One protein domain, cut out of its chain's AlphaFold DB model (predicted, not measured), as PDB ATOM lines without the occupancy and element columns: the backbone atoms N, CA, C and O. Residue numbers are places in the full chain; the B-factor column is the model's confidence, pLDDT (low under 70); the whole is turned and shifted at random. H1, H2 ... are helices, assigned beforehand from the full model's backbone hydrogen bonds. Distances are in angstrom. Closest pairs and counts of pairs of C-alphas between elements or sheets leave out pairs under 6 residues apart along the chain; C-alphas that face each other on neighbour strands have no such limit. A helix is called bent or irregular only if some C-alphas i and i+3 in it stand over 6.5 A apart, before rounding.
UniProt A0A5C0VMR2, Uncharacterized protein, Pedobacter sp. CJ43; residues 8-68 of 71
ATOM      1  N   HIS A   8      74.246  27.502  25.810       83.25
ATOM      2  CA  HIS A   8      73.487  28.676  25.393       83.25
ATOM      3  C   HIS A   8      74.338  29.955  25.496       83.25
ATOM      4  O   HIS A   8      75.062  30.151  26.480       83.25
ATOM      5  N   SER A   9      74.223  30.849  24.506       77.00
ATOM      6  CA  SER A   9      75.069  32.045  24.338       77.00
ATOM      7  C   SER A   9      75.219  32.889  25.604       77.00
ATOM      8  O   SER A   9      76.307  33.385  25.898       77.00
ATOM      9  N   ASP A  10      74.143  33.003  26.374       86.50
ATOM     10  CA  ASP A  10      74.039  33.905  27.524       86.50
ATOM     11  C   ASP A  10      74.959  33.494  28.684       86.50
ATOM     12  O   ASP A  10      75.392  34.334  29.469       86.50
ATOM     13  N   ASN A  11      75.315  32.208  28.756       84.12
ATOM     14  CA  ASN A  11      76.175  31.649  29.801       84.12
ATOM     15  C   ASN A  11      77.589  31.319  29.299       84.12
ATOM     16  O   ASN A  11      78.445  30.911  30.089       84.12
ATOM     17  N   LEU A  12      77.866  31.501  28.003       85.06
ATOM     18  CA  LEU A  12      79.117  31.071  27.377       85.06
ATOM     19  C   LEU A  12      80.348  31.701  28.038       85.06
ATOM     20  O   LEU A  12      81.333  31.006  28.281       85.06
ATOM     21  N   SER A  13      80.299  33.002  28.334       85.69
ATOM     22  CA  SER A  13      81.423  33.726  28.942       85.69
ATOM     23  C   SER A  13      81.746  33.198  30.339       85.69
ATOM     24  O   SER A  13      82.895  32.871  30.617       85.69
ATOM     25  N   MET A  14      80.724  33.011  31.180       88.06
ATOM     26  CA  MET A  14      80.897  32.479  32.534       88.06
ATOM     27  C   MET A  14      81.485  31.062  32.512       88.06
ATOM     28  O   MET A  14      82.422  30.766  33.254       88.06
ATOM     29  N   VAL A  15      80.962  30.186  31.648       88.12
ATOM     30  CA  VAL A  15      81.440  28.800  31.550       88.12
ATOM     31  C   VAL A  15      82.869  28.747  31.003       88.12
ATOM     32  O   VAL A  15      83.696  28.000  31.520       88.12
ATOM     33  N   MET A  16      83.192  29.563  29.998       87.62
ATOM     34  CA  MET A  16      84.551  29.666  29.457       87.62
ATOM     35  C   MET A  16      85.563  30.112  30.508       87.62
ATOM     36  O   MET A  16      86.647  29.536  30.590       87.62
ATOM     37  N   ASP A  17      85.220  31.117  31.309       89.19
ATOM     38  CA  ASP A  17      86.109  31.631  32.348       89.19
ATOM     39  C   ASP A  17      86.310  30.601  33.461       89.19
ATOM     40  O   ASP A  17      87.437  30.379  33.900       89.19
ATOM     41  N   PHE A  18      85.249  29.892  33.855       90.19
ATOM     42  CA  PHE A  18      85.356  28.779  34.796       90.19
ATOM     43  C   PHE A  18      86.291  27.677  34.280       90.19
ATOM     44  O   PHE A  18      87.207  27.266  34.990       90.19
ATOM     45  N   LEU A  19      86.106  27.226  33.034       90.00
ATOM     46  CA  LEU A  19      86.898  26.130  32.470       90.00
ATOM     47  C   LEU A  19      88.371  26.509  32.255       90.00
ATOM     48  O   LEU A  19      89.240  25.662  32.430       90.00
ATOM     49  N   LYS A  20      88.671  27.770  31.917       88.06
ATOM     50  CA  LYS A  20      90.055  28.260  31.772       88.06
ATOM     51  C   LYS A  20      90.820  28.333  33.090       88.06
ATOM     52  O   LYS A  20      92.045  28.275  33.073       88.06
ATOM     53  N   ASN A  21      90.117  28.471  34.214       91.12
ATOM     54  CA  ASN A  21      90.739  28.485  35.538       91.12
ATOM     55  C   ASN A  21      91.165  27.085  36.010       91.12
ATOM     56  O   ASN A  21      91.856  26.963  37.019       91.12
ATOM     57  N   LEU A  22      90.775  26.027  35.293       91.00
ATOM     58  CA  LEU A  22      91.211  24.664  35.571       91.00
ATOM     59  C   LEU A  22      92.548  24.402  34.865       91.00
ATOM     60  O   LEU A  22      92.607  24.309  33.641       91.00
ATOM     61  N   THR A  23      93.623  24.230  35.634       86.38
ATOM     62  CA  THR A  23      94.990  24.007  35.119       86.38
ATOM     63  C   THR A  23      95.145  22.756  34.251       86.38
ATOM     64  O   THR A  23      96.024  22.719  33.395       86.38
ATOM     65  N   ASP A  24      94.281  21.756  34.433       90.44
ATOM     66  CA  ASP A  24      94.361  20.467  33.733       90.44
ATOM     67  C   ASP A  24      93.378  20.348  32.554       90.44
ATOM     68  O   ASP A  24      93.263  19.287  31.934       90.44
ATOM     69  N   VAL A  25      92.644  21.420  32.228       87.50
ATOM     70  CA  VAL A  25      91.628  21.414  31.168       87.50
ATOM     71  C   VAL A  25      92.032  22.358  30.045       87.50
ATOM     72  O   VAL A  25      92.137  23.569  30.214       87.50
ATOM     73  N   LYS A  26      92.206  21.800  28.844       87.50
ATOM     74  CA  LYS A  26      92.380  22.588  27.622       87.50
ATOM     75  C   LYS A  26      91.014  22.880  27.009       87.50
ATOM     76  O   LYS A  26      90.275  21.948  26.695       87.50
ATOM     77  N   VAL A  27      90.706  24.159  26.815       88.19
ATOM     78  CA  VAL A  27      89.429  24.614  26.254       88.19
ATOM     79  C   VAL A  27      89.668  25.241  24.890       88.19
ATOM     80  O   VAL A  27      90.479  26.155  24.754       88.19
ATOM     81  N   GLU A  28      88.939  24.768  23.887       85.94
ATOM     82  CA  GLU A  28      88.957  25.308  22.529       85.94
ATOM     83  C   GLU A  28      87.512  25.535  22.082       85.94
ATOM     84  O   GLU A  28      86.638  24.706  22.340       85.94
ATOM     85  N   LYS A  29      87.252  26.678  21.443       86.62
ATOM     86  CA  LYS A  29      85.970  26.923  20.776       86.62
ATOM     87  C   LYS A  29      85.993  26.210  19.433       86.62
ATOM     88  O   LYS A  29      86.951  26.372  18.681       86.62
ATOM     89  N   ILE A  30      84.934  25.476  19.141       87.62
ATOM     90  CA  ILE A  30      84.699  24.862  17.837       87.62
ATOM     91  C   ILE A  30      83.488  25.526  17.190       87.62
ATOM     92  O   ILE A  30      82.682  26.146  17.887       87.62
ATOM     93  N   THR A  31      83.390  25.447  15.867       86.31
ATOM     94  CA  THR A  31      82.195  25.914  15.157       86.31
ATOM     95  C   THR A  31      81.096  24.858  15.222       86.31
ATOM     96  O   THR A  31      81.395  23.675  15.388       86.31
ATOM     97  N   ASP A  32      79.841  25.266  15.033       84.69
ATOM     98  CA  ASP A  32      78.701  24.338  15.006       84.69
ATOM     99  C   ASP A  32      78.905  23.241  13.949       84.69
ATOM    100  O   ASP A  32      78.731  22.061  14.222       84.69
ATOM    101  N   LYS A  33      79.433  23.614  12.774       84.25
ATOM    102  CA  LYS A  33      79.758  22.661  11.701       84.25
ATOM    103  C   LYS A  33      80.781  21.608  12.123       84.25
ATOM    104  O   LYS A  33      80.663  20.449  11.738       84.25
ATOM    105  N   ASP A  34      81.800  22.005  12.883       85.44
ATOM    106  CA  ASP A  34      82.808  21.066  13.378       85.44
ATOM    107  C   ASP A  34      82.231  20.161  14.477       85.44
ATOM    108  O   ASP A  34      82.613  18.994  14.581       85.44
ATOM    109  N   ALA A  35      81.306  20.681  15.291       85.38
ATOM    110  CA  ALA A  35      80.598  19.908  16.306       85.38
ATOM    111  C   ALA A  35      79.689  18.837  15.679       85.38
ATOM    112  O   ALA A  35      79.719  17.679  16.115       85.38
ATOM    113  N   ASP A  36      78.958  19.193  14.621       86.88
ATOM    114  CA  ASP A  36      78.125  18.269  13.846       86.88
ATOM    115  C   ASP A  36      78.980  17.150  13.235       86.88
ATOM    116  O   ASP A  36      78.728  15.968  13.471       86.88
ATOM    117  N   LEU A  37      80.084  17.512  12.571       86.44
ATOM    118  CA  LEU A  37      81.050  16.561  12.005       86.44
ATOM    119  C   LEU A  37      81.602  15.584  13.051       86.44
ATOM    120  O   LEU A  37      81.749  14.391  12.785       86.44
ATOM    121  N   LEU A  38      81.928  16.064  14.253       86.00
ATOM    122  CA  LEU A  38      82.412  15.198  15.331       86.00
ATOM    123  C   LEU A  38      81.346  14.204  15.799       86.00
ATOM    124  O   LEU A  38      81.686  13.062  16.134       86.00
ATOM    125  N   THR A  39      80.085  14.629  15.820       84.50
ATOM    126  CA  THR A  39      78.942  13.782  16.177       84.50
ATOM    127  C   THR A  39      78.732  12.705  15.117       84.50
ATOM    128  O   THR A  39      78.756  11.520  15.449       84.50
ATOM    129  N   GLU A  40      78.685  13.088  13.839       83.81
ATOM    130  CA  GLU A  40      78.566  12.158  12.710       83.81
ATOM    131  C   GLU A  40      79.704  11.128  12.694       83.81
ATOM    132  O   GLU A  40      79.475   9.921  12.604       83.81
ATOM    133  N   ILE A  41      80.956  11.568  12.861       85.12
ATOM    134  CA  ILE A  41      82.114  10.662  12.903       85.12
ATOM    135  C   ILE A  41      81.991   9.662  14.059       85.12
ATOM    136  O   ILE A  41      82.415   8.508  13.929       85.12
ATOM    137  N   LYS A  42      81.449  10.085  15.206       84.19
ATOM    138  CA  LYS A  42      81.252   9.204  16.360       84.19
ATOM    139  C   LYS A  42      80.206   8.133  16.056       84.19
ATOM    140  O   LYS A  42      80.469   6.964  16.335       84.19
ATOM    141  N   GLU A  43      79.082   8.511  15.460       84.88
ATOM    142  CA  GLU A  43      78.023   7.581  15.047       84.88
ATOM    143  C   GLU A  43      78.527   6.589  13.998       84.88
ATOM    144  O   GLU A  43      78.361   5.378  14.150       84.88
ATOM    145  N   ILE A  44      79.252   7.077  12.987       83.19
ATOM    146  CA  ILE A  44      79.872   6.240  11.958       83.19
ATOM    147  C   ILE A  44      80.820   5.222  12.600       83.19
ATOM    148  O   ILE A  44      80.747   4.029  12.306       83.19
ATOM    149  N   LYS A  45      81.693   5.652  13.519       84.94
ATOM    150  CA  LYS A  45      82.604   4.735  14.224       84.94
ATOM    151  C   LYS A  45      81.857   3.666  15.015       84.94
ATOM    152  O   LYS A  45      82.285   2.516  14.997       84.94
ATOM    153  N   GLN A  46      80.766   4.026  15.684       84.50
ATOM    154  CA  GLN A  46      79.931   3.059  16.395       84.50
ATOM    155  C   GLN A  46      79.299   2.052  15.429       84.50
ATOM    156  O   GLN A  46      79.343   0.850  15.686       84.50
ATOM    157  N   ALA A  47      78.792   2.513  14.282       81.88
ATOM    158  CA  ALA A  47      78.248   1.638  13.249       81.88
ATOM    159  C   ALA A  47      79.301   0.649  12.717       81.88
ATOM    160  O   ALA A  47      79.025  -0.544  12.607       81.88
ATOM    161  N   PHE A  48      80.531   1.111  12.464       85.81
ATOM    162  CA  PHE A  48      81.637   0.236  12.061       85.81
ATOM    163  C   PHE A  48      82.015  -0.777  13.148       85.81
ATOM    164  O   PHE A  48      82.233  -1.943  12.830       85.81
ATOM    165  N   GLN A  49      82.047  -0.373  14.421       84.69
ATOM    166  CA  GLN A  49      82.296  -1.294  15.535       84.69
ATOM    167  C   GLN A  49      81.216  -2.376  15.630       84.69
ATOM    168  O   GLN A  49      81.529  -3.548  15.828       84.69
ATOM    169  N   HIS A  50      79.945  -2.011  15.450       82.62
ATOM    170  CA  HIS A  50      78.855  -2.985  15.414       82.62
ATOM    171  C   HIS A  50      78.976  -3.929  14.214       82.62
ATOM    172  O   HIS A  50      78.817  -5.136  14.376       82.62
ATOM    173  N   ALA A  51      79.316  -3.412  13.031       81.19
ATOM    174  CA  ALA A  51      79.549  -4.232  11.844       81.19
ATOM    175  C   ALA A  51      80.715  -5.218  12.040       81.19
ATOM    176  O   ALA A  51      80.610  -6.388  11.673       81.19
ATOM    177  N   GLU A  52      81.800  -4.781  12.678       84.12
ATOM    178  CA  GLU A  52      82.914  -5.656  13.046       84.12
ATOM    179  C   GLU A  52      82.457  -6.750  14.023       84.12
ATOM    180  O   GLU A  52      82.739  -7.929  13.811       84.12
ATOM    181  N   MET A  53      81.678  -6.408  15.050       80.81
ATOM    182  CA  MET A  53      81.132  -7.387  15.995       80.81
ATOM    183  C   MET A  53      80.176  -8.392  15.334       80.81
ATOM    184  O   MET A  53      80.223  -9.572  15.687       80.81
ATOM    185  N   LEU A  54      79.364  -7.961  14.361       80.81
ATOM    186  CA  LEU A  54      78.551  -8.849  13.518       80.81
ATOM    187  C   LEU A  54      79.443  -9.812  12.724       80.81
ATOM    188  O   LEU A  54      79.194 -11.015  12.709       80.81
ATOM    189  N   SER A  55      80.521  -9.302  12.116       75.38
ATOM    190  CA  SER A  55      81.465 -10.121  11.340       75.38
ATOM    191  C   SER A  55      82.195 -11.165  12.194       75.38
ATOM    192  O   SER A  55      82.476 -12.267  11.732       75.38
ATOM    193  N   LEU A  56      82.451 -10.838  13.465       84.88
ATOM    194  CA  LEU A  56      83.067 -11.731  14.447       84.88
ATOM    195  C   LEU A  56      82.061 -12.704  15.090       84.88
ATOM    196  O   LEU A  56      82.452 -13.466  15.974       84.88
ATOM    197  N   GLY A  57      80.778 -12.656  14.710       80.69
ATOM    198  CA  GLY A  57      79.715 -13.480  15.294       80.69
ATOM    199  C   GLY A  57      79.389 -13.143  16.754       80.69
ATOM    200  O   GLY A  57      78.798 -13.956  17.455       80.69
ATOM    201  N   LYS A  58      79.804 -11.963  17.237       78.12
ATOM    202  CA  LYS A  58      79.555 -11.487  18.612       78.12
ATOM    203  C   LYS A  58      78.229 -10.740  18.756       78.12
ATOM    204  O   LYS A  58      77.795 -10.490  19.877       78.12
ATOM    205  N   LEU A  59      77.617 -10.365  17.637       78.88
ATOM    206  CA  LEU A  59      76.280  -9.790  17.551       78.88
ATOM    207  C   LEU A  59      75.472 -10.586  16.523       78.88
ATOM    208  O   LEU A  59      76.011 -11.008  15.500       78.88
ATOM    209  N   GLU A  60      74.179 -10.766  16.785       75.75
ATOM    210  CA  GLU A  60      73.246 -11.366  15.830       75.75
ATOM    211  C   GLU A  60      72.613 -10.271  14.968       75.75
ATOM    212  O   GLU A  60      72.018  -9.319  15.481       75.75
ATOM    213  N   ALA A  61      72.724 -10.403  13.646       77.12
ATOM    214  CA  ALA A  61      71.974  -9.563  12.723       77.12
ATOM    215  C   ALA A  61      70.521 -10.050  12.665       77.12
ATOM    216  O   ALA A  61      70.268 -11.238  12.464       77.12
ATOM    217  N   LYS A  62      69.562  -9.128  12.785       77.88
ATOM    218  CA  LYS A  62      68.155  -9.406  12.490       77.88
ATOM    219  C   LYS A  62      67.783  -8.812  11.127       77.88
ATOM    220  O   LYS A  62      68.154  -7.667  10.862       77.88
ATOM    221  N   PRO A  63      67.048  -9.553  10.279       75.75
ATOM    222  CA  PRO A  63      66.420  -8.995   9.086       75.75
ATOM    223  C   PRO A  63      65.520  -7.812   9.448       75.75
ATOM    224  O   PRO A  63      64.876  -7.818  10.502       75.75
ATOM    225  N   ILE A  64      65.463  -6.807   8.578       76.81
ATOM    226  CA  ILE A  64      64.702  -5.581   8.840       76.81
ATOM    227  C   ILE A  64      63.195  -5.857   8.927       76.81
ATOM    228  O   ILE A  64      62.489  -5.222   9.706       76.81
ATOM    229  N   GLU A  65      62.724  -6.878   8.211       76.31
ATOM    230  CA  GLU A  65      61.343  -7.357   8.232       76.31
ATOM    231  C   GLU A  65      60.940  -7.867   9.622       76.31
ATOM    232  O   GLU A  65      59.784  -7.740  10.017       76.31
ATOM    233  N   ASN A  66      61.897  -8.394  10.392       71.81
ATOM    234  CA  ASN A  66      61.652  -8.876  11.749       71.81
ATOM    235  C   ASN A  66      61.652  -7.741  12.783       71.81
ATOM    236  O   ASN A  66      61.058  -7.906  13.839       71.81
ATOM    237  N   LEU A  67      62.284  -6.596  12.497       70.50
ATOM    238  CA  LEU A  67      62.270  -5.430  13.392       70.50
ATOM    239  C   LEU A  67      60.948  -4.656  13.310       70.50
ATOM    240  O   LEU A  67      60.488  -4.123  14.313       70.50
ATOM    241  N   LEU A  68      60.331  -4.607  12.126       71.06
ATOM    242  CA  LEU A  68      59.067  -3.895  11.899       71.06
ATOM    243  C   LEU A  68      57.850  -4.592  12.525       71.06
ATOM    244  O   LEU A  68      56.835  -3.942  12.740       71.06
TER     245      LEU A  68
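Overview. This is residues 8 to 68 of the 71 residues of an uncharacterized protein of Pedobacter sp. CJ43 (UniProt A0A5C0VMR2). One long helix, H2, makes the shaft of an open, stretched shape, with the shorter helix H1 beyond its first end, at residue 32, and the four-residue H3 off to the side of its last end, at residue 55. After H1 the link folds back to reach H2, and the three helices form no common core. The printed part has 61 residues, with three named helices in the order H1, H2, H3 and no named strand: all helix. It is extended, with a radius of gyration of the C-alphas of 19.5 A and spans of 51 by 27 by 16 A.

Along the chain. H1, residues 9 to 20, begins at C-alpha 9 (75.069, 32.045, 24.338) and is irregular, with C-alphas 10 and 13 7.5 A apart. H2, residues 32 to 55, is 34.8 A long. H3, residues 64 to 67, ends at C-alpha 67 (62.270, -5.430, 13.392).

Arrangement. The three helices are apart from one another, with no C-alphas of two helices within 8 A. Every O i to N i+4 pair is within hydrogen-bond range in H2, 6 of 8 in H1; H3 is too short for one.

Size, cuts and confidence. The link H1 to H2 is long, 11 residues. The printed part has no cut, and no printed residue is under 70 in pLDDT.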